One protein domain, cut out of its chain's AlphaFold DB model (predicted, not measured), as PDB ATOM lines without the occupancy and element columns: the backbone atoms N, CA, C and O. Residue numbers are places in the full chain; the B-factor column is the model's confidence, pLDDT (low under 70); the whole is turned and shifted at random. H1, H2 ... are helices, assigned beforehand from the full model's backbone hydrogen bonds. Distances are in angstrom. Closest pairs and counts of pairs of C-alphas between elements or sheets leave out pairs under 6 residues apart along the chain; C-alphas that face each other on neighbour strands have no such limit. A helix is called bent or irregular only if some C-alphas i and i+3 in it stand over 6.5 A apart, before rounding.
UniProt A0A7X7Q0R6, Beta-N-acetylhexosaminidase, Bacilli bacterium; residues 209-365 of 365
ATOM      1  N   ALA A 209      78.650  40.856  73.841       97.44
ATOM      2  CA  ALA A 209      78.203  42.126  73.267       97.44
ATOM      3  C   ALA A 209      78.842  43.334  73.979       97.44
ATOM      4  O   ALA A 209      79.368  44.231  73.321       97.44
ATOM      5  N   LYS A 210      78.892  43.317  75.316       97.31
ATOM      6  CA  LYS A 210      79.527  44.379  76.110       97.31
ATOM      7  C   LYS A 210      81.042  44.446  75.925       97.31
ATOM      8  O   LYS A 210      81.579  45.534  75.753       97.31
ATOM      9  N   LEU A 211      81.732  43.306  75.976       96.06
ATOM     10  CA  LEU A 211      83.199  43.253  75.995       96.06
ATOM     11  C   LEU A 211      83.825  43.338  74.602       96.06
ATOM     12  O   LEU A 211      84.829  44.021  74.432       96.06
ATOM     13  N   TYR A 212      83.253  42.640  73.619       95.94
ATOM     14  CA  TYR A 212      83.793  42.591  72.259       95.94
ATOM     15  C   TYR A 212      83.268  43.749  71.411       95.94
ATOM     16  O   TYR A 212      84.048  44.458  70.789       95.94
ATOM     17  N   TYR A 213      81.953  43.981  71.420       96.75
ATOM     18  CA  TYR A 213      81.319  44.990  70.563       96.75
ATOM     19  C   TYR A 213      81.152  46.361  71.227       96.75
ATOM     20  O   TYR A 213      80.688  47.287  70.569       96.75
ATOM     21  N   ASN A 214      81.515  46.518  72.505       96.12
ATOM     22  CA  ASN A 214      81.271  47.738  73.284       96.12
ATOM     23  C   ASN A 214      79.778  48.152  73.332       96.12
ATOM     24  O   ASN A 214      79.447  49.317  73.550       96.12
ATOM     25  N   ASP A 215      78.860  47.198  73.137       96.00
ATOM     26  CA  ASP A 215      77.419  47.414  73.274       96.00
ATOM     27  C   ASP A 215      77.044  47.416  74.760       96.00
ATOM     28  O   ASP A 215      76.887  46.362  75.381       96.00
ATOM     29  N   SER A 216      76.861  48.606  75.337       93.88
ATOM     30  CA  SER A 216      76.520  48.775  76.756       93.88
ATOM     31  C   SER A 216      75.181  48.139  77.148       93.88
ATOM     32  O   SER A 216      75.004  47.759  78.309       93.88
ATOM     33  N   THR A 217      74.257  47.970  76.197       95.25
ATOM     34  CA  THR A 217      72.970  47.304  76.438       95.25
ATOM     35  C   THR A 217      73.130  45.790  76.562       95.25
ATOM     36  O   THR A 217      72.369  45.147  77.285       95.25
ATOM     37  N   GLY A 218      74.145  45.220  75.905       96.88
ATOM     38  CA  GLY A 218      74.387  43.782  75.825       96.88
ATOM     39  C   GLY A 218      73.320  43.016  75.034       96.88
ATOM     40  O   GLY A 218      73.085  41.836  75.287       96.88
ATOM     41  N   THR A 219      72.630  43.673  74.103       97.88
ATOM     42  CA  THR A 219      71.484  43.091  73.387       97.88
ATOM     43  C   THR A 219      71.835  42.596  71.988       97.88
ATOM     44  O   THR A 219      71.150  41.701  71.489       97.88
ATOM     45  N   LEU A 220      72.922  43.094  71.383       98.00
ATOM     46  CA  LEU A 220      73.302  42.797  69.998       98.00
ATOM     47  C   LEU A 220      73.271  41.295  69.672       98.00
ATOM     48  O   LEU A 220      72.553  40.868  68.771       98.00
ATOM     49  N   LEU A 221      74.005  40.463  70.415       97.88
ATOM     50  CA  LEU A 221      74.106  39.033  70.093       97.88
ATOM     51  C   LEU A 221      72.847  38.229  70.428       97.88
ATOM     52  O   LEU A 221      72.599  37.190  69.812       97.88
ATOM     53  N   ASN A 222      72.012  38.721  71.343       98.31
ATOM     54  CA  ASN A 222      70.699  38.130  71.593       98.31
ATOM     55  C   ASN A 222      69.747  38.390  70.417       98.31
ATOM     56  O   ASN A 222      69.055  37.467  69.992       98.31
ATOM     57  N   LEU A 223      69.793  39.585  69.817       98.50
ATOM     58  CA  LEU A 223      69.054  39.891  68.585       98.50
ATOM     59  C   LEU A 223      69.540  39.051  67.396       98.50
ATOM     60  O   LEU A 223      68.724  38.575  66.614       98.50
ATOM     61  N   ILE A 224      70.851  38.823  67.267       98.38
ATOM     62  CA  ILE A 224      71.395  37.936  66.222       98.38
ATOM     63  C   ILE A 224      70.978  36.479  66.447       98.38
ATOM     64  O   ILE A 224      70.644  35.782  65.490       98.38
ATOM     65  N   THR A 225      70.946  36.024  67.702       98.50
ATOM     66  CA  THR A 225      70.435  34.689  68.051       98.50
ATOM     67  C   THR A 225      68.969  34.552  67.644       98.50
ATOM     68  O   THR A 225      68.611  33.584  66.981       98.50
ATOM     69  N   GLU A 226      68.137  35.545  67.967       98.62
ATOM     70  CA  GLU A 226      66.731  35.574  67.555       98.62
ATOM     71  C   GLU A 226      66.583  35.590  66.025       98.62
ATOM     72  O   GLU A 226      65.813  34.809  65.472       98.62
ATOM     73  N   ALA A 227      67.354  36.421  65.319       98.62
ATOM     74  CA  ALA A 227      67.324  36.470  63.860       98.62
ATOM     75  C   ALA A 227      67.702  35.127  63.215       98.62
ATOM     76  O   ALA A 227      67.096  34.741  62.217       98.62
ATOM     77  N   SER A 228      68.660  34.393  63.794       97.56
ATOM     78  CA  SER A 228      68.986  33.040  63.338       97.56
ATOM     79  C   SER A 228      67.815  32.068  63.503       97.56
ATOM     80  O   SER A 228      67.630  31.216  62.636       97.56
ATOM     81  N   ASP A 229      67.037  32.168  64.586       97.81
ATOM     82  CA  ASP A 229      65.884  31.289  64.834       97.81
ATOM     83  C   ASP A 229      64.719  31.567  63.858       97.81
ATOM     84  O   ASP A 229      63.835  30.728  63.670       97.81
ATOM     85  N   LEU A 230      64.718  32.737  63.210       98.56
ATOM     86  CA  LEU A 230      63.717  33.164  62.226       98.56
ATOM     87  C   LEU A 230      64.058  32.751  60.782       98.56
ATOM     88  O   LEU A 230      63.318  33.089  59.853       98.56
ATOM     89  N   GLN A 231      65.159  32.023  60.569       97.69
ATOM     90  CA  GLN A 231      65.521  31.476  59.263       97.69
ATOM     91  C   GLN A 231      64.740  30.184  58.983       97.69
ATOM     92  O   GLN A 231      65.036  29.123  59.527       97.69
ATOM     93  N   LEU A 232      63.737  30.277  58.108       98.12
ATOM     94  CA  LEU A 232      62.805  29.191  57.779       98.12
ATOM     95  C   LEU A 232      63.275  28.342  56.595       98.12
ATOM     96  O   LEU A 232      62.891  27.181  56.471       98.12
ATOM     97  N   PHE A 233      64.106  28.927  55.731       98.00
ATOM     98  CA  PHE A 233      64.721  28.249  54.599       98.00
ATOM     99  C   PHE A 233      66.186  28.650  54.493       98.00
ATOM    100  O   PHE A 233      66.519  29.833  54.479       98.00
ATOM    101  N   THR A 234      67.083  27.669  54.488       97.00
ATOM    102  CA  THR A 234      68.526  27.910  54.528       97.00
ATOM    103  C   THR A 234      69.155  27.870  53.145       97.00
ATOM    104  O   THR A 234      68.644  27.229  52.224       97.00
ATOM    105  N   PHE A 235      70.320  28.508  53.008       97.31
ATOM    106  CA  PHE A 235      71.131  28.385  51.799       97.31
ATOM    107  C   PHE A 235      71.444  26.917  51.487       97.31
ATOM    108  O   PHE A 235      71.260  26.477  50.356       97.31
ATOM    109  N   GLY A 236      71.824  26.129  52.496       96.44
ATOM    110  CA  GLY A 236      72.062  24.700  52.319       96.44
ATOM    111  C   GLY A 236      70.834  23.911  51.881       96.44
ATOM    112  O   GLY A 236      70.963  23.014  51.056       96.44
ATOM    113  N   GLN A 237      69.639  24.237  52.383       96.88
ATOM    114  CA  GLN A 237      68.402  23.600  51.919       96.88
ATOM    115  C   GLN A 237      68.132  23.916  50.446       96.88
ATOM    116  O   GLN A 237      67.782  23.012  49.688       96.88
ATOM    117  N   TYR A 238      68.363  25.163  50.023       97.44
ATOM    118  CA  TYR A 238      68.274  25.543  48.617       97.44
ATOM    119  C   TYR A 238      69.300  24.801  47.746       97.44
ATOM    120  O   TYR A 238      68.919  24.216  46.732       97.44
ATOM    121  N   VAL A 239      70.577  24.772  48.150       96.31
ATOM    122  CA  VAL A 239      71.641  24.054  47.423       96.31
ATOM    123  C   VAL A 239      71.311  22.564  47.311       96.31
ATOM    124  O   VAL A 239      71.310  22.013  46.215       96.31
ATOM    125  N   ASN A 240      70.919  21.923  48.413       95.62
ATOM    126  CA  ASN A 240      70.505  20.520  48.406       95.62
ATOM    127  C   ASN A 240      69.325  20.270  47.463       95.62
ATOM    128  O   ASN A 240      69.307  19.258  46.765       95.62
ATOM    129  N   TYR A 241      68.339  21.169  47.430       95.31
ATOM    130  CA  TYR A 241      67.210  21.058  46.510       95.31
ATOM    131  C   TYR A 241      67.667  21.114  45.046       95.31
ATOM    132  O   TYR A 241      67.309  20.231  44.267       95.31
ATOM    133  N   VAL A 242      68.494  22.096  44.662       94.50
ATOM    134  CA  VAL A 242      68.960  22.206  43.264       94.50
ATOM    135  C   VAL A 242      69.900  21.076  42.854       94.50
ATOM    136  O   VAL A 242      69.942  20.728  41.676       94.50
ATOM    137  N   GLU A 243      70.614  20.474  43.807       92.88
ATOM    138  CA  GLU A 243      71.434  19.282  43.578       92.88
ATOM    139  C   GLU A 243      70.626  17.966  43.582       92.88
ATOM    140  O   GLU A 243      71.185  16.902  43.318       92.88
ATOM    141  N   GLY A 244      69.314  18.017  43.840       93.25
ATOM    142  CA  GLY A 244      68.423  16.851  43.800       93.25
ATOM    143  C   GLY A 244      68.435  15.981  45.062       93.25
ATOM    144  O   GLY A 244      67.987  14.837  45.018       93.25
ATOM    145  N   TYR A 245      68.938  16.500  46.184       89.38
ATOM    146  CA  TYR A 245      68.991  15.803  47.478       89.38
ATOM    147  C   TYR A 245      68.023  16.373  48.519       89.38
ATOM    148  O   TYR A 245      67.747  15.725  49.527       89.38
ATOM    149  N   GLY A 246      67.540  17.595  48.303       90.25
ATOM    150  CA  GLY A 246      66.647  18.308  49.207       90.25
ATOM    151  C   GLY A 246      65.187  18.245  48.777       90.25
ATOM    152  O   GLY A 246      64.863  18.017  47.613       90.25
ATOM    153  N   GLN A 247      64.300  18.511  49.731       90.69
ATOM    154  CA  GLN A 247      62.873  18.703  49.501       90.69
ATOM    155  C   GLN A 247      62.452  20.071  50.035       90.69
ATOM    156  O   GLN A 247      63.068  20.608  50.958       90.69
ATOM    157  N   ILE A 248      61.403  20.631  49.444       92.00
ATOM    158  CA  ILE A 248      60.801  21.881  49.906       92.00
ATOM    159  C   ILE A 248      59.883  21.544  51.076       92.00
ATOM    160  O   ILE A 248      59.039  20.657  50.964       92.00
ATOM    161  N   ASN A 249      60.038  22.251  52.193       91.94
ATOM    162  CA  ASN A 249      59.121  22.110  53.316       91.94
ATOM    163  C   ASN A 249      57.783  22.773  52.958       91.94
ATOM    164  O   ASN A 249      57.747  23.984  52.752       91.94
ATOM    165  N   LEU A 250      56.701  21.998  52.879       92.44
ATOM    166  CA  LEU A 250      55.360  22.490  52.534       92.44
ATOM    167  C   LEU A 250      54.524  22.888  53.763       92.44
ATOM    168  O   LEU A 250      53.479  23.511  53.603       92.44
ATOM    169  N   ASP A 251      54.985  22.567  54.974       94.81
ATOM    170  CA  ASP A 251      54.229  22.766  56.218       94.81
ATOM    171  C   ASP A 251      54.365  24.193  56.778       94.81
ATOM    172  O   ASP A 251      53.599  24.618  57.645       94.81
ATOM    173  N   ILE A 252      55.355  24.954  56.304       95.88
ATOM    174  CA  ILE A 252      55.584  26.336  56.733       95.88
ATOM    175  C   ILE A 252      54.614  27.255  55.990       95.88
ATOM    176  O   ILE A 252      54.710  27.415  54.778       95.88
ATOM    177  N   THR A 253      53.700  27.892  56.720       95.81
ATOM    178  CA  THR A 253      52.689  28.780  56.135       95.81
ATOM    179  C   THR A 253      53.264  30.135  55.717       95.81
ATOM    180  O   THR A 253      54.234  30.630  56.304       95.81
ATOM    181  N   TYR A 254      52.599  30.795  54.763       96.12
ATOM    182  CA  TYR A 254      52.930  32.173  54.399       96.12
ATOM    183  C   TYR A 254      52.832  33.134  55.593       96.12
ATOM    184  O   TYR A 254      53.706  33.977  55.765       96.12
ATOM    185  N   ASP A 255      51.848  32.967  56.483       97.25
ATOM    186  CA  ASP A 255      51.733  33.791  57.696       97.25
ATOM    187  C   ASP A 255      52.966  33.667  58.599       97.25
ATOM    188  O   ASP A 255      53.441  34.659  59.165       97.25
ATOM    189  N   LYS A 256      53.541  32.461  58.712       98.06
ATOM    190  CA  LYS A 256      54.788  32.253  59.453       98.06
ATOM    191  C   LYS A 256      55.971  32.921  58.751       98.06
ATOM    192  O   LYS A 256      56.794  33.536  59.430       98.06
ATOM    193  N   ILE A 257      56.046  32.843  57.422       98.38
ATOM    194  CA  ILE A 257      57.061  33.538  56.612       98.38
ATOM    195  C   ILE A 257      56.960  35.054  56.809       98.38
ATOM    196  O   ILE A 257      57.953  35.700  57.146       98.38
ATOM    197  N   ASN A 258      55.759  35.612  56.667       98.38
ATOM    198  CA  ASN A 258      55.497  37.040  56.772       98.38
ATOM    199  C   ASN A 258      55.791  37.572  58.183       98.38
ATOM    200  O   ASN A 258      56.553  38.523  58.331       98.38
ATOM    201  N   SER A 259      55.273  36.917  59.228       98.69
ATOM    202  CA  SER A 259      55.540  37.310  60.622       98.69
ATOM    203  C   SER A 259      57.024  37.209  60.992       98.69
ATOM    204  O   SER A 259      57.554  38.100  61.657       98.69
ATOM    205  N   SER A 260      57.729  36.177  60.512       98.81
ATOM    206  CA  SER A 260      59.175  36.045  60.739       98.81
ATOM    207  C   SER A 260      59.951  37.159  60.032       98.81
ATOM    208  O   SER A 260      60.845  37.758  60.628       98.81
ATOM    209  N   ASN A 261      59.573  37.510  58.799       98.81
ATOM    210  CA  ASN A 261      60.195  38.603  58.050       98.81
ATOM    211  C   ASN A 261      59.889  39.991  58.630       98.81
ATOM    212  O   ASN A 261      60.768  40.852  58.617       98.81
ATOM    213  N   GLN A 262      58.692  40.207  59.182       98.75
ATOM    214  CA  GLN A 262      58.371  41.429  59.916       98.75
ATOM    215  C   GLN A 262      59.300  41.583  61.125       98.75
ATOM    216  O   GLN A 262      59.922  42.633  61.294       98.75
ATOM    217  N   ARG A 263      59.470  40.514  61.912       98.81
ATOM    218  CA  ARG A 263      60.367  40.536  63.068       98.81
ATOM    219  C   ARG A 263      61.834  40.729  62.670       98.81
ATOM    220  O   ARG A 263      62.536  41.525  63.289       98.81
ATOM    221  N   LEU A 264      62.293  40.078  61.599       98.88
ATOM    222  CA  LEU A 264      63.637  40.294  61.046       98.88
ATOM    223  C   LEU A 264      63.867  41.753  60.629       98.88
ATOM    224  O   LEU A 264      64.959  42.277  60.831       98.88
ATOM    225  N   ASN A 265      62.847  42.435  60.101       98.75
ATOM    226  CA  ASN A 265      62.943  43.846  59.728       98.75
ATOM    227  C   ASN A 265      63.051  44.784  60.952       98.75
ATOM    228  O   ASN A 265      63.788  45.775  60.922       98.75
ATOM    229  N   GLU A 266      62.365  44.464  62.052       98.81
ATOM    230  CA  GLU A 266      62.518  45.170  63.335       98.81
ATOM    231  C   GLU A 266      63.924  44.976  63.920       98.81
ATOM    232  O   GLU A 266      64.564  45.937  64.362       98.81
ATOM    233  N   ILE A 267      64.436  43.740  63.872       98.81
ATOM    234  CA  ILE A 267      65.807  43.424  64.285       98.81
ATOM    235  C   ILE A 267      66.797  44.201  63.416       98.81
ATOM    236  O   ILE A 267      67.664  44.882  63.952       98.81
ATOM    237  N   LEU A 268      66.636  44.185  62.090       98.56
ATOM    238  CA  LEU A 268      67.479  44.938  61.161       98.56
ATOM    239  C   LEU A 268      67.504  46.439  61.488       98.56
ATOM    240  O   LEU A 268      68.569  47.052  61.461       98.56
ATOM    241  N   SER A 269      66.352  47.019  61.835       98.38
ATOM    242  CA  SER A 269      66.251  48.426  62.247       98.38
ATOM    243  C   SER A 269      67.014  48.694  63.548       98.38
ATOM    244  O   SER A 269      67.699  49.708  63.666       98.38
ATOM    245  N   SER A 270      66.964  47.753  64.493       98.00
ATOM    246  CA  SER A 270      67.741  47.811  65.737       98.00
ATOM    247  C   SER A 270      69.243  47.699  65.459       98.00
ATOM    248  O   SER A 270      70.032  48.444  66.039       98.00
ATOM    249  N   LEU A 271      69.650  46.843  64.511       98.00
ATOM    250  CA  LEU A 271      71.057  46.638  64.159       98.00
ATOM    251  C   LEU A 271      71.754  47.918  63.680       98.00
ATOM    252  O   LEU A 271      72.914  48.151  64.020       98.00
ATOM    253  N   VAL A 272      71.035  48.783  62.957       97.44
ATOM    254  CA  VAL A 272      71.558  50.080  62.490       97.44
ATOM    255  C   VAL A 272      72.023  50.952  63.657       97.44
ATOM    256  O   VAL A 272      73.013  51.672  63.530       97.44
ATOM    257  N   THR A 273      71.341  50.881  64.802       96.69
ATOM    258  CA  THR A 273      71.661  51.720  65.964       96.69
ATOM    259  C   THR A 273      73.001  51.360  66.601       96.69
ATOM    260  O   THR A 273      73.659  52.237  67.153       96.69
ATOM    261  N   PHE A 274      73.473  50.116  66.453       97.19
ATOM    262  CA  PHE A 274      74.780  49.711  66.972       97.19
ATOM    263  C   PHE A 274      75.946  50.288  66.165       97.19
ATOM    264  O   PHE A 274      77.036  50.406  66.711       97.19
ATOM    265  N   LEU A 275      75.749  50.722  64.911       96.44
ATOM    266  CA  LEU A 275      76.826  51.316  64.100       96.44
ATOM    267  C   LEU A 275      77.452  52.563  64.749       96.44
ATOM    268  O   LEU A 275      78.622  52.853  64.502       96.44
ATOM    269  N   SER A 276      76.695  53.300  65.570       93.81
ATOM    270  CA  SER A 276      77.193  54.473  66.301       93.81
ATOM    271  C   SER A 276      77.863  54.136  67.638       93.81
ATOM    272  O   SER A 276      78.478  55.016  68.237       93.81
ATOM    273  N   VAL A 277      77.746  52.888  68.102       93.19
ATOM    274  CA  VAL A 277      78.217  52.431  69.419       93.19
ATOM    275  C   VAL A 277      79.430  51.511  69.293       93.19
ATOM    276  O   VAL A 277      80.373  51.628  70.081       93.19
ATOM    277  N   VAL A 278      79.425  50.609  68.306       95.94
ATOM    278  CA  VAL A 278      80.519  49.653  68.113       95.94
ATOM    279  C   VAL A 278      81.801  50.351  67.645       95.94
ATOM    280  O   VAL A 278      81.733  51.342  66.905       95.94
ATOM    281  N   PRO A 279      82.985  49.830  68.020       96.19
ATOM    282  CA  PRO A 279      84.260  50.312  67.507       96.19
ATOM    283  C   PRO A 279      84.293  50.328  65.976       96.19
ATOM    284  O   PRO A 279      83.702  49.478  65.308       96.19
ATOM    285  N   LYS A 280      84.997  51.308  65.401       95.56
ATOM    286  CA  LYS A 280      85.010  51.545  63.948       95.56
ATOM    287  C   LYS A 280      85.501  50.332  63.150       95.56
ATOM    288  O   LYS A 280      84.990  50.061  62.068       95.56
ATOM    289  N   ASP A 281      86.485  49.619  63.677       94.38
ATOM    290  CA  ASP A 281      87.042  48.386  63.120       94.38
ATOM    291  C   ASP A 281      86.075  47.192  63.191       94.38
ATOM    292  O   ASP A 281      86.194  46.277  62.382       94.38
ATOM    293  N   LEU A 282      85.070  47.244  64.072       96.50
ATOM    294  CA  LEU A 282      84.017  46.232  64.214       96.50
ATOM    295  C   LEU A 282      82.696  46.609  63.525       96.50
ATOM    296  O   LEU A 282      81.785  45.787  63.449       96.50
ATOM    297  N   GLN A 283      82.568  47.810  62.945       97.06
ATOM    298  CA  GLN A 283      81.365  48.186  62.181       97.06
ATOM    299  C   GLN A 283      81.101  47.246  60.997       97.06
ATOM    300  O   GLN A 283      79.948  47.024  60.625       97.06
ATOM    301  N   ILE A 284      82.155  46.664  60.421       97.38
ATOM    302  CA  ILE A 284      82.034  45.675  59.347       97.38
ATOM    303  C   ILE A 284      81.276  44.416  59.791       97.38
ATOM    304  O   ILE A 284      80.523  43.862  58.993       97.38
ATOM    305  N   ASP A 285      81.382  44.011  61.062       97.75
ATOM    306  CA  ASP A 285      80.610  42.889  61.603       97.75
ATOM    307  C   ASP A 285      79.117  43.207  61.588       97.75
ATOM    308  O   ASP A 285      78.310  42.385  61.161       97.75
ATOM    309  N   ILE A 286      78.748  44.433  61.969       97.94
ATOM    310  CA  ILE A 286      77.353  44.880  61.952       97.94
ATOM    311  C   ILE A 286      76.814  44.919  60.521       97.94
ATOM    312  O   ILE A 286      75.713  44.429  60.277       97.94
ATOM    313  N   TYR A 287      77.586  45.420  59.550       98.19
ATOM    314  CA  TYR A 287      77.174  45.400  58.142       98.19
ATOM    315  C   TYR A 287      76.952  43.980  57.611       98.19
ATOM    316  O   TYR A 287      75.964  43.732  56.917       98.19
ATOM    317  N   GLU A 288      77.834  43.044  57.948       98.06
ATOM    318  CA  GLU A 288      77.694  41.639  57.562       98.06
ATOM    319  C   GLU A 288      76.487  40.972  58.220       98.06
ATOM    320  O   GLU A 288      75.719  40.299  57.533       98.06
ATOM    321  N   MET A 289      76.265  41.203  59.518       98.19
ATOM    322  CA  MET A 289      75.089  40.713  60.239       98.19
ATOM    323  C   MET A 289      73.793  41.267  59.638       98.19
ATOM    324  O   MET A 289      72.859  40.514  59.375       98.19
ATOM    325  N   MET A 290      73.741  42.571  59.351       98.62
ATOM    326  CA  MET A 290      72.601  43.202  58.682       98.62
ATOM    327  C   MET A 290      72.345  42.592  57.302       98.62
ATOM    328  O   MET A 290      71.193  42.361  56.926       98.62
ATOM    329  N   LEU A 291      73.403  42.335  56.528       98.62
ATOM    330  CA  LEU A 291      73.264  41.729  55.212       98.62
ATOM    331  C   LEU A 291      72.803  40.269  55.311       98.62
ATOM    332  O   LEU A 291      71.944  39.859  54.531       98.62
ATOM    333  N   ALA A 292      73.294  39.508  56.289       98.44
ATOM    334  CA  ALA A 292      72.824  38.156  56.569       98.44
ATOM    335  C   ALA A 292      71.332  38.140  56.943       98.44
ATOM    336  O   ALA A 292      70.578  37.374  56.348       98.44
ATOM    337  N   VAL A 293      70.873  39.046  57.821       98.75
ATOM    338  CA  VAL A 293      69.445  39.214  58.172       98.75
ATOM    339  C   VAL A 293      68.592  39.500  56.936       98.75
ATOM    340  O   VAL A 293      67.567  38.850  56.729       98.75
ATOM    341  N   LYS A 294      69.030  40.417  56.063       98.81
ATOM    342  CA  LYS A 294      68.343  40.673  54.785       98.81
ATOM    343  C   LYS A 294      68.282  39.419  53.919       98.81
ATOM    344  O   LYS A 294      67.239  39.124  53.347       98.81
ATOM    345  N   GLY A 295      69.377  38.667  53.845       98.69
ATOM    346  CA  GLY A 295      69.416  37.414  53.102       98.69
ATOM    347  C   GLY A 295      68.407  36.403  53.652       98.69
ATOM    348  O   GLY A 295      67.692  35.786  52.870       98.69
ATOM    349  N   ILE A 296      68.275  36.286  54.980       98.81
ATOM    350  CA  ILE A 296      67.289  35.397  55.612       98.81
ATOM    351  C   ILE A 296      65.879  35.761  55.150       98.81
ATOM    352  O   ILE A 296      65.120  34.880  54.751       98.81
ATOM    353  N   MET A 297      65.546  37.053  55.124       98.88
ATOM    354  CA  MET A 297      64.241  37.508  54.639       98.88
ATOM    355  C   MET A 297      63.990  37.086  53.184       98.88
ATOM    356  O   MET A 297      62.881  36.657  52.855       98.88
ATOM    357  N   LEU A 298      65.013  37.161  52.323       98.88
ATOM    358  CA  LEU A 298      64.925  36.733  50.923       98.88
ATOM    359  C   LEU A 298      64.767  35.217  50.782       98.88
ATOM    360  O   LEU A 298      63.944  34.770  49.990       98.88
ATOM    361  N   PHE A 299      65.500  34.416  51.559       98.75
ATOM    362  CA  PHE A 299      65.340  32.959  51.544       98.75
ATOM    363  C   PHE A 299      63.984  32.520  52.117       98.75
ATOM    364  O   PHE A 299      63.357  31.615  51.573       98.75
ATOM    365  N   ASN A 300      63.466  33.205  53.137       98.75
ATOM    366  CA  ASN A 300      62.110  32.980  53.639       98.75
ATOM    367  C   ASN A 300      61.051  33.288  52.562       98.75
ATOM    368  O   ASN A 300      60.117  32.514  52.381       98.75
ATOM    369  N   LYS A 301      61.210  34.379  51.797       98.69
ATOM    370  CA  LYS A 301      60.350  34.677  50.633       98.69
ATOM    371  C   LYS A 301      60.492  33.617  49.531       98.69
ATOM    372  O   LYS A 301      59.495  33.202  48.945       98.69
ATOM    373  N   LEU A 302      61.720  33.168  49.263       98.62
ATOM    374  CA  LEU A 302      62.017  32.124  48.282       98.62
ATOM    375  C   LEU A 302      61.307  30.812  48.617       98.62
ATOM    376  O   LEU A 302      60.805  30.163  47.703       98.62
ATOM    377  N   LEU A 303      61.217  30.454  49.902       98.19
ATOM    378  CA  LEU A 303      60.456  29.288  50.342       98.19
ATOM    379  C   LEU A 303      59.010  29.345  49.843       98.19
ATOM    380  O   LEU A 303      58.572  28.386  49.218       98.19
ATOM    381  N   HIS A 304      58.312  30.472  50.039       97.56
ATOM    382  CA  HIS A 304      56.923  30.640  49.582       97.56
ATOM    383  C   HIS A 304      56.789  30.458  48.070       97.56
ATOM    384  O   HIS A 304      55.955  29.693  47.589       97.56
ATOM    385  N   VAL A 305      57.663  31.121  47.307       97.69
ATOM    386  CA  VAL A 305      57.669  31.011  45.842       97.69
ATOM    387  C   VAL A 305      57.891  29.554  45.414       97.69
ATOM    388  O   VAL A 305      57.168  29.034  44.568       97.69
ATOM    389  N   MET A 306      58.844  28.856  46.031       96.56
ATOM    390  CA  MET A 306      59.112  27.451  45.725       96.56
ATOM    391  C   MET A 306      57.966  26.525  46.156       96.56
ATOM    392  O   MET A 306      57.654  25.588  45.429       96.56
ATOM    393  N   GLN A 307      57.299  26.777  47.284       96.50
ATOM    394  CA  GLN A 307      56.126  26.005  47.713       96.50
ATOM    395  C   GLN A 307      55.000  26.066  46.671       96.50
ATOM    396  O   GLN A 307      54.443  25.028  46.314       96.50
ATOM    397  N   VAL A 308      54.700  27.253  46.134       95.44
ATOM    398  CA  VAL A 308      53.645  27.436  45.122       95.44
ATOM    399  C   VAL A 308      54.021  26.778  43.790       95.44
ATOM    400  O   VAL A 308      53.252  25.978  43.261       95.44
ATOM    401  N   TYR A 309      55.210  27.065  43.257       94.25
ATOM    402  CA  TYR A 309      55.576  26.639  41.898       94.25
ATOM    403  C   TYR A 309      56.124  25.213  41.810       94.25
ATOM    404  O   TYR A 309      55.741  24.451  40.924       94.25
ATOM    405  N   GLU A 310      57.007  24.833  42.729       90.50
ATOM    406  CA  GLU A 310      57.698  23.537  42.705       90.50
ATOM    407  C   GLU A 310      56.996  22.523  43.620       90.50
ATOM    408  O   GLU A 310      56.854  21.349  43.278       90.50
ATOM    409  N   GLY A 311      56.499  22.991  44.770       86.81
ATOM    410  CA  GLY A 311      55.676  22.213  45.698       86.81
ATOM    411  C   GLY A 311      54.224  22.028  45.245       86.81
ATOM    412  O   GLY A 311      53.519  21.193  45.810       86.81
ATOM    413  N   LYS A 312      53.788  22.772  44.217       85.88
ATOM    414  CA  LYS A 312      52.413  22.780  43.682       85.88
ATOM    415  C   LYS A 312      51.358  23.083  44.749       85.88
ATOM    416  O   LYS A 312      50.247  22.550  44.698       85.88
ATOM    417  N   LEU A 313      51.707  23.917  45.728       85.88
ATOM    418  CA  LEU A 313      50.768  24.346  46.753       85.88
ATOM    419  C   LEU A 313      49.687  25.220  46.105       85.88
ATOM    420  O   LEU A 313      49.992  26.162  45.380       85.88
ATOM    421  N   SER A 314      48.414  24.923  46.368       78.56
ATOM    422  CA  SER A 314      47.281  25.625  45.750       78.56
ATOM    423  C   SER A 314      47.014  27.024  46.324       78.56
ATOM    424  O   SER A 314      45.971  27.606  46.031       78.56
ATOM    425  N   SER A 315      47.888  27.546  47.192       79.19
ATOM    426  CA  SER A 315      47.738  28.885  47.770       79.19
ATOM    427  C   SER A 315      47.985  29.976  46.734       79.19
ATOM    428  O   SER A 315      48.732  29.779  45.774       79.19
ATOM    429  N   SER A 316      47.427  31.162  46.976       85.38
ATOM    430  CA  SER A 316      47.814  32.366  46.247       85.38
ATOM    431  C   SER A 316      49.306  32.655  46.421       85.38
ATOM    432  O   SER A 316      49.901  32.459  47.487       85.38
ATOM    433  N   LEU A 317      49.923  33.118  45.338       92.81
ATOM    434  CA  LEU A 317      51.275  33.640  45.371       92.81
ATOM    435  C   LEU A 317      51.240  35.053  45.960       92.81
ATOM    436  O   LEU A 317      50.638  35.952  45.385       92.81
ATOM    437  N   GLU A 318      51.920  35.236  47.088       95.06
ATOM    438  CA  GLU A 318      51.949  36.501  47.840       95.06
ATOM    439  C   GLU A 318      53.263  37.271  47.621       95.06
ATOM    440  O   GLU A 318      53.423  38.410  48.051       95.06
ATOM    441  N   VAL A 319      54.232  36.638  46.950       95.56
ATOM    442  CA  VAL A 319      55.557  37.190  46.659       95.56
ATOM    443  C   VAL A 319      55.748  37.223  45.149       95.56
ATOM    444  O   VAL A 319      55.733  36.176  44.505       95.56
ATOM    445  N   ASN A 320      55.971  38.410  44.585       97.38
ATOM    446  CA  ASN A 320      56.254  38.563  43.162       97.38
ATOM    447  C   ASN A 320      57.640  37.964  42.817       97.38
ATOM    448  O   ASN A 320      58.652  38.452  43.335       97.38
ATOM    449  N   PRO A 321      57.734  36.945  41.937       97.88
ATOM    450  CA  PRO A 321      59.008  36.300  41.622       97.88
ATOM    451  C   PRO A 321      60.005  37.253  40.951       97.88
ATOM    452  O   PRO A 321      61.188  37.265  41.291       97.88
ATOM    453  N   GLN A 322      59.544  38.108  40.039       97.88
ATOM    454  CA  GLN A 322      60.420  39.037  39.330       97.88
ATOM    455  C   GLN A 322      61.046  40.069  40.278       97.88
ATOM    456  O   GLN A 322      62.237  40.372  40.159       97.88
ATOM    457  N   GLU A 323      60.265  40.588  41.227       98.31
ATOM    458  CA  GLU A 323      60.767  41.493  42.267       98.31
ATOM    459  C   GLU A 323      61.749  40.771  43.190       98.31
ATOM    460  O   GLU A 323      62.856  41.267  43.400       98.31
ATOM    461  N   LEU A 324      61.415  39.557  43.642       98.69
ATOM    462  CA  LEU A 324      62.297  38.750  44.484       98.69
ATOM    463  C   LEU A 324      63.644  38.465  43.801       98.69
ATOM    464  O   LEU A 324      64.696  38.581  44.428       98.69
ATOM    465  N   ALA A 325      63.639  38.125  42.511       98.75
ATOM    466  CA  ALA A 325      64.867  37.900  41.751       98.75
ATOM    467  C   ALA A 325      65.741  39.163  41.676       98.75
ATOM    468  O   ALA A 325      66.965  39.073  41.778       98.75
ATOM    469  N   ASN A 326      65.127  40.340  41.530       98.56
ATOM    470  CA  ASN A 326      65.841  41.616  41.536       98.56
ATOM    471  C   ASN A 326      66.390  41.954  42.936       98.56
ATOM    472  O   ASN A 326      67.520  42.437  43.041       98.56
ATOM    473  N   GLU A 327      65.637  41.666  44.004       98.75
ATOM    474  CA  GLU A 327      66.111  41.806  45.388       98.75
ATOM    475  C   GLU A 327      67.340  40.917  45.650       98.75
ATOM    476  O   GLU A 327      68.318  41.383  46.233       98.75
ATOM    477  N   PHE A 328      67.338  39.669  45.165       98.81
ATOM    478  CA  PHE A 328      68.496  38.772  45.257       98.81
ATOM    479  C   PHE A 328      69.715  39.281  44.486       98.81
ATOM    480  O   PHE A 328      70.824  39.220  45.017       98.81
ATOM    481  N   ASP A 329      69.541  39.800  43.266       98.62
ATOM    482  CA  ASP A 329      70.657  40.365  42.495       98.62
ATOM    483  C   ASP A 329      71.282  41.569  43.224       98.62
ATOM    484  O   ASP A 329      72.509  41.669  43.331       98.62
ATOM    485  N   GLY A 330      70.449  42.456  43.785       98.56
ATOM    486  CA  GLY A 330      70.906  43.591  44.591       98.56
ATOM    487  C   GLY A 330      71.602  43.156  45.883       98.56
ATOM    488  O   GLY A 330      72.678  43.656  46.215       98.56
ATOM    489  N   TRP A 331      71.033  42.176  46.588       98.69
ATOM    490  CA  TRP A 331      71.634  41.602  47.789       98.69
ATOM    491  C   TRP A 331      72.994  40.964  47.496       98.69
ATOM    492  O   TRP A 331      73.963  41.233  48.207       98.69
ATOM    493  N   PHE A 332      73.100  40.174  46.424       98.44
ATOM    494  CA  PHE A 332      74.341  39.487  46.075       98.44
ATOM    495  C   PHE A 332      75.432  40.466  45.625       98.44
ATOM    496  O   PHE A 332      76.615  40.262  45.906       98.44
ATOM    497  N   TYR A 333      75.056  41.569  44.976       98.25
ATOM    498  CA  TYR A 333      75.992  42.646  44.670       98.25
ATOM    499  C   TYR A 333      76.631  43.224  45.944       98.25
ATOM    500  O   TYR A 333      77.861  43.273  46.036       98.25
ATOM    501  N   GLU A 334      75.832  43.573  46.958       98.25
ATOM    502  CA  GLU A 334      76.346  44.056  48.248       98.25
ATOM    503  C   GLU A 334      77.136  42.975  49.004       98.25
ATOM    504  O   GLU A 334      78.197  43.258  49.563       98.25
ATOM    505  N   TYR A 335      76.697  41.716  48.926       98.00
ATOM    506  CA  TYR A 335      77.428  40.565  49.461       98.00
ATOM    507  C   TYR A 335      78.845  40.483  48.898       98.00
ATOM    508  O   TYR A 335      79.807  40.367  49.656       98.00
ATOM    509  N   THR A 336      79.009  40.625  47.579       97.44
ATOM    510  CA  THR A 336      80.341  40.556  46.958       97.44
ATOM    511  C   THR A 336      81.267  41.691  47.393       97.44
ATOM    512  O   THR A 336      82.484  41.495  47.434       97.44
ATOM    513  N   LYS A 337      80.724  42.868  47.732       96.56
ATOM    514  CA  LYS A 337      81.519  43.981  48.269       96.56
ATOM    515  C   LYS A 337      82.018  43.668  49.675       96.56
ATOM    516  O   LYS A 337      83.216  43.794  49.916       96.56
ATOM    517  N   LEU A 338      81.125  43.234  50.568       96.00
ATOM    518  CA  LEU A 338      81.501  42.873  51.938       96.00
ATOM    519  C   LEU A 338      82.452  41.677  51.966       96.00
ATOM    520  O   LEU A 338      83.456  41.718  52.670       96.00
ATOM    521  N   TRP A 339      82.223  40.664  51.124       95.44
ATOM    522  CA  TRP A 339      83.135  39.529  50.986       95.44
ATOM    523  C   TRP A 339      84.565  39.994  50.711       95.44
ATOM    524  O   TRP A 339      85.488  39.634  51.440       95.44
ATOM    525  N   ARG A 340      84.744  40.845  49.694       95.50
ATOM    526  CA  ARG A 340      86.058  41.352  49.265       95.50
ATOM    527  C   ARG A 340      86.723  42.281  50.274       95.50
ATOM    528  O   ARG A 340      87.922  42.515  50.160       95.50
ATOM    529  N   ALA A 341      85.983  42.795  51.254       94.38
ATOM    530  CA  ALA A 341      86.561  43.594  52.326       94.38
ATOM    531  C   ALA A 341      87.412  42.750  53.294       94.38
ATOM    532  O   ALA A 341      88.331  43.289  53.906       94.38
ATOM    533  N   ARG A 342      87.145  41.438  53.418       91.25
ATOM    534  CA  ARG A 342      87.891  40.533  54.319       91.25
ATOM    535  C   ARG A 342      88.465  39.282  53.668       91.25
ATOM    536  O   ARG A 342      89.333  38.639  54.251       91.25
ATOM    537  N   ASN A 343      88.010  38.932  52.471       92.75
ATOM    538  CA  ASN A 343      88.319  37.660  51.833       92.75
ATOM    539  C   ASN A 343      88.901  37.866  50.434       92.75
ATOM    540  O   ASN A 343      88.566  38.810  49.715       92.75
ATOM    541  N   ARG A 344      89.756  36.928  50.018       92.56
ATOM    542  CA  ARG A 344      90.191  36.813  48.617       92.56
ATOM    543  C   ARG A 344      89.031  36.306  47.749       92.56
ATOM    544  O   ARG A 344      88.064  35.756  48.269       92.56
ATOM    545  N   GLU A 345      89.142  36.442  46.423       90.44
ATOM    546  CA  GLU A 345      88.063  36.041  45.497       90.44
ATOM    547  C   GLU A 345      87.673  34.557  45.669       90.44
ATOM    548  O   GLU A 345      86.486  34.278  45.761       90.44
ATOM    549  N   SER A 346      88.636  33.632  45.806       84.69
ATOM    550  CA  SER A 346      88.417  32.219  46.192       84.69
ATOM    551  C   SER A 346      87.149  31.584  45.559       84.69
ATOM    552  O   SER A 346      86.944  31.650  44.342       84.69
ATOM    553  N   GLU A 347      86.271  31.008  46.381       87.00
ATOM    554  CA  GLU A 347      85.012  30.349  46.013       87.00
ATOM    555  C   GLU A 347      83.851  31.317  45.690       87.00
ATOM    556  O   GLU A 347      82.761  30.868  45.329       87.00
ATOM    557  N   LEU A 348      84.057  32.645  45.722       93.62
ATOM    558  CA  LEU A 348      83.002  33.632  45.430       93.62
ATOM    559  C   LEU A 348      82.394  33.441  44.032       93.62
ATOM    560  O   LEU A 348      81.216  33.730  43.808       93.62
ATOM    561  N   HIS A 349      83.186  32.952  43.075       93.19
ATOM    562  CA  HIS A 349      82.701  32.639  41.735       93.19
ATOM    563  C   HIS A 349      81.659  31.506  41.741       93.19
ATOM    564  O   HIS A 349      80.673  31.604  41.016       93.19
ATOM    565  N   ARG A 350      81.808  30.489  42.603       92.75
ATOM    566  CA  ARG A 350      80.822  29.406  42.736       92.75
ATOM    567  C   ARG A 350      79.530  29.909  43.359       92.75
ATOM    568  O   ARG A 350      78.456  29.618  42.841       92.75
ATOM    569  N   LEU A 351      79.626  30.741  44.401       95.38
ATOM    570  CA  LEU A 351      78.453  31.413  44.970       95.38
ATOM    571  C   LEU A 351      77.732  32.249  43.904       95.38
ATOM    572  O   LEU A 351      76.512  32.177  43.780       95.38
ATOM    573  N   ARG A 352      78.477  32.982  43.065       96.25
ATOM    574  CA  ARG A 352      77.910  33.752  41.946       96.25
ATOM    575  C   ARG A 352      77.137  32.870  40.970       96.25
ATOM    576  O   ARG A 352      76.082  33.290  40.500       96.25
ATOM    577  N   ASP A 353      77.630  31.677  40.668       95.94
ATOM    578  CA  ASP A 353      76.934  30.745  39.780       95.94
ATOM    579  C   ASP A 353      75.660  30.182  40.422       95.94
ATOM    580  O   ASP A 353      74.624  30.127  39.754       95.94
ATOM    581  N   VAL A 354      75.688  29.880  41.727       96.62
ATOM    582  CA  VAL A 354      74.489  29.491  42.491       96.62
ATOM    583  C   VAL A 354      73.439  30.604  42.456       96.62
ATOM    584  O   VAL A 354      72.296  30.346  42.085       96.62
ATOM    585  N   PHE A 355      73.812  31.854  42.756       97.94
ATOM    586  CA  PHE A 355      72.868  32.979  42.754       97.94
ATOM    587  C   PHE A 355      72.345  33.325  41.354       97.94
ATOM    588  O   PHE A 355      71.168  33.638  41.207       97.94
ATOM    589  N   ARG A 356      73.161  33.190  40.299       97.88
ATOM    590  CA  ARG A 356      72.687  33.315  38.906       97.88
ATOM    591  C   ARG A 356      71.679  32.229  38.540       97.88
ATOM    592  O   ARG A 356      70.707  32.506  37.839       97.88
ATOM    593  N   GLY A 357      71.924  30.992  38.974       98.12
ATOM    594  CA  GLY A 357      70.982  29.886  38.812       98.12
ATOM    595  C   GLY A 357      69.674  30.149  39.557       98.12
ATOM    596  O   GLY A 357      68.598  29.990  38.981       98.12
ATOM    597  N   LEU A 358      69.780  30.634  40.796       98.19
ATOM    598  CA  LEU A 358      68.663  31.028  41.649       98.19
ATOM    599  C   LEU A 358      67.810  32.113  41.004       98.19
ATOM    600  O   LEU A 358      66.618  31.894  40.800       98.19
ATOM    601  N   THR A 359      68.388  33.244  40.601       98.31
ATOM    602  CA  THR A 359      67.587  34.345  40.048       98.31
ATOM    603  C   THR A 359      67.025  34.016  38.670       98.31
ATOM    604  O   THR A 359      65.911  34.432  38.361       98.31
ATOM    605  N   ARG A 360      67.714  33.203  37.853       98.25
ATOM    606  CA  ARG A 360      67.147  32.671  36.601       98.25
ATOM    607  C   ARG A 360      65.938  31.773  36.857       98.25
ATOM    608  O   ARG A 360      64.946  31.902  36.151       98.25
ATOM    609  N   ARG A 361      66.024  30.880  37.847       97.50
ATOM    610  CA  ARG A 361      64.920  29.990  38.230       97.50
ATOM    611  C   ARG A 361      63.721  30.793  38.721       97.50
ATOM    612  O   ARG A 361      62.626  30.595  38.214       97.50
ATOM    613  N   ILE A 362      63.936  31.739  39.634       97.62
ATOM    614  CA  ILE A 362      62.853  32.578  40.160       97.62
ATOM    615  C   ILE A 362      62.148  33.343  39.029       97.62
ATOM    616  O   ILE A 362      60.931  33.400  39.013       97.62
ATOM    617  N   ARG A 363      62.891  33.873  38.050       97.38
ATOM    618  CA  ARG A 363      62.324  34.584  36.884       97.38
ATOM    619  C   ARG A 363      61.548  33.701  35.905       97.38
ATOM    620  O   ARG A 363      60.925  34.231  34.993       97.38
ATOM    621  N   SER A 364      61.668  32.380  36.020       96.25
ATOM    622  CA  SER A 364      60.933  31.432  35.175       96.25
ATOM    623  C   SER A 364      59.588  31.007  35.762       96.25
ATOM    624  O   SER A 364      58.802  30.379  35.055       96.25
ATOM    625  N   TYR A 365      59.353  31.334  37.034       94.50
ATOM    626  CA  TYR A 365      58.064  31.232  37.706       94.50
ATOM    627  C   TYR A 365      57.197  32.442  37.347       94.50
ATOM    628  O   TYR A 365      55.975  32.254  37.132       94.50
TER     629      TYR A 365
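Overview. This is residues 209 to 365 of the 365 residues of the protein "Beta-N-acetylhexosaminidase" of Bacilli bacterium (UniProt A0A7X7Q0R6). A long helix, H4, runs through the middle of this domain, with H3 and the shorter H1 packed side by side on one flank and the helical hairpin of H5 and H6 on the other. The long helices run back and forth roughly along the longest axis, while the short helix H2 sits off to the side, near H4 and H6. The printed part has 157 residues with six named helices, H1 to H6 in chain order, and no named strand, and the class is all helix. It is compact, with a radius of gyration of the C-alphas of 16.7 A and spans of 49 by 36 by 27 A.

Along the chain. H1, residues 220 to 229, begins at C-alpha 220 (73.302, 42.797, 69.998) and is 14.6 A long. H2, residues 235 to 242, is 10.8 A long. H3, residues 254 to 274, is 30.7 A long. H4, residues 280 to 309, is the longest helix at 44.4 A; its C-alpha 280 is at (85.010, 51.545, 63.948). It is irregular, but only just: C-alphas 281 and 284 are 6.8 A apart. H5, residues 321 to 342, is 31.8 A long. H6, residues 348 to 362, is 20.9 A long and ends at C-alpha 362 (62.853, 32.578, 40.160).

Arrangement. H1, H3 and H4 form an up and down bundle, each helix running against the one before it. H1 and H3 touch, the C-alphas of Ala 227 and Leu 264 being closest at 6.0 A, at a shallow tilt of 16 degrees, opposite ways. H1 and H4 are close but not clearly touching, with the closest C-alphas, those of Ala 227 and Val 293, 6.7 A apart. H3 and H4 are a hairpin at a shallow tilt of 10 degrees; their closest C-alphas, of Asn 261 and Met 297, are 5.4 A apart. H4 and H5 are a hairpin at 27 degrees, a shallow tilt, with the C-alphas of Val 305 and Pro 321 closest at 6.9 A. H5 and H6 are a hairpin at a shallow tilt of 9 degrees, with the C-alphas of Ala 325 and Thr 359 closest at 4.8 A. H2 touches no helix; its Phe 235 C-alpha is 7.4 A from that of Phe 299 in H4. H3 is apart from H5 and H6. Every O i to N i+4 pair is within hydrogen-bond range in H1, H2 and H6, against 15 of 17 in H3, 22 of 26 in H4 and 17 of 18 in H5.

Size, cuts and confidence. The two C-alphas farthest apart, of Leu 211 and Ser 314, are 50.2 A apart. The printed part has no cut. The links from H2 to H3 and from H4 to H5 are long, with 11 residues each. The mean pLDDT of the printed part is 96.1, and no printed residue is under 70.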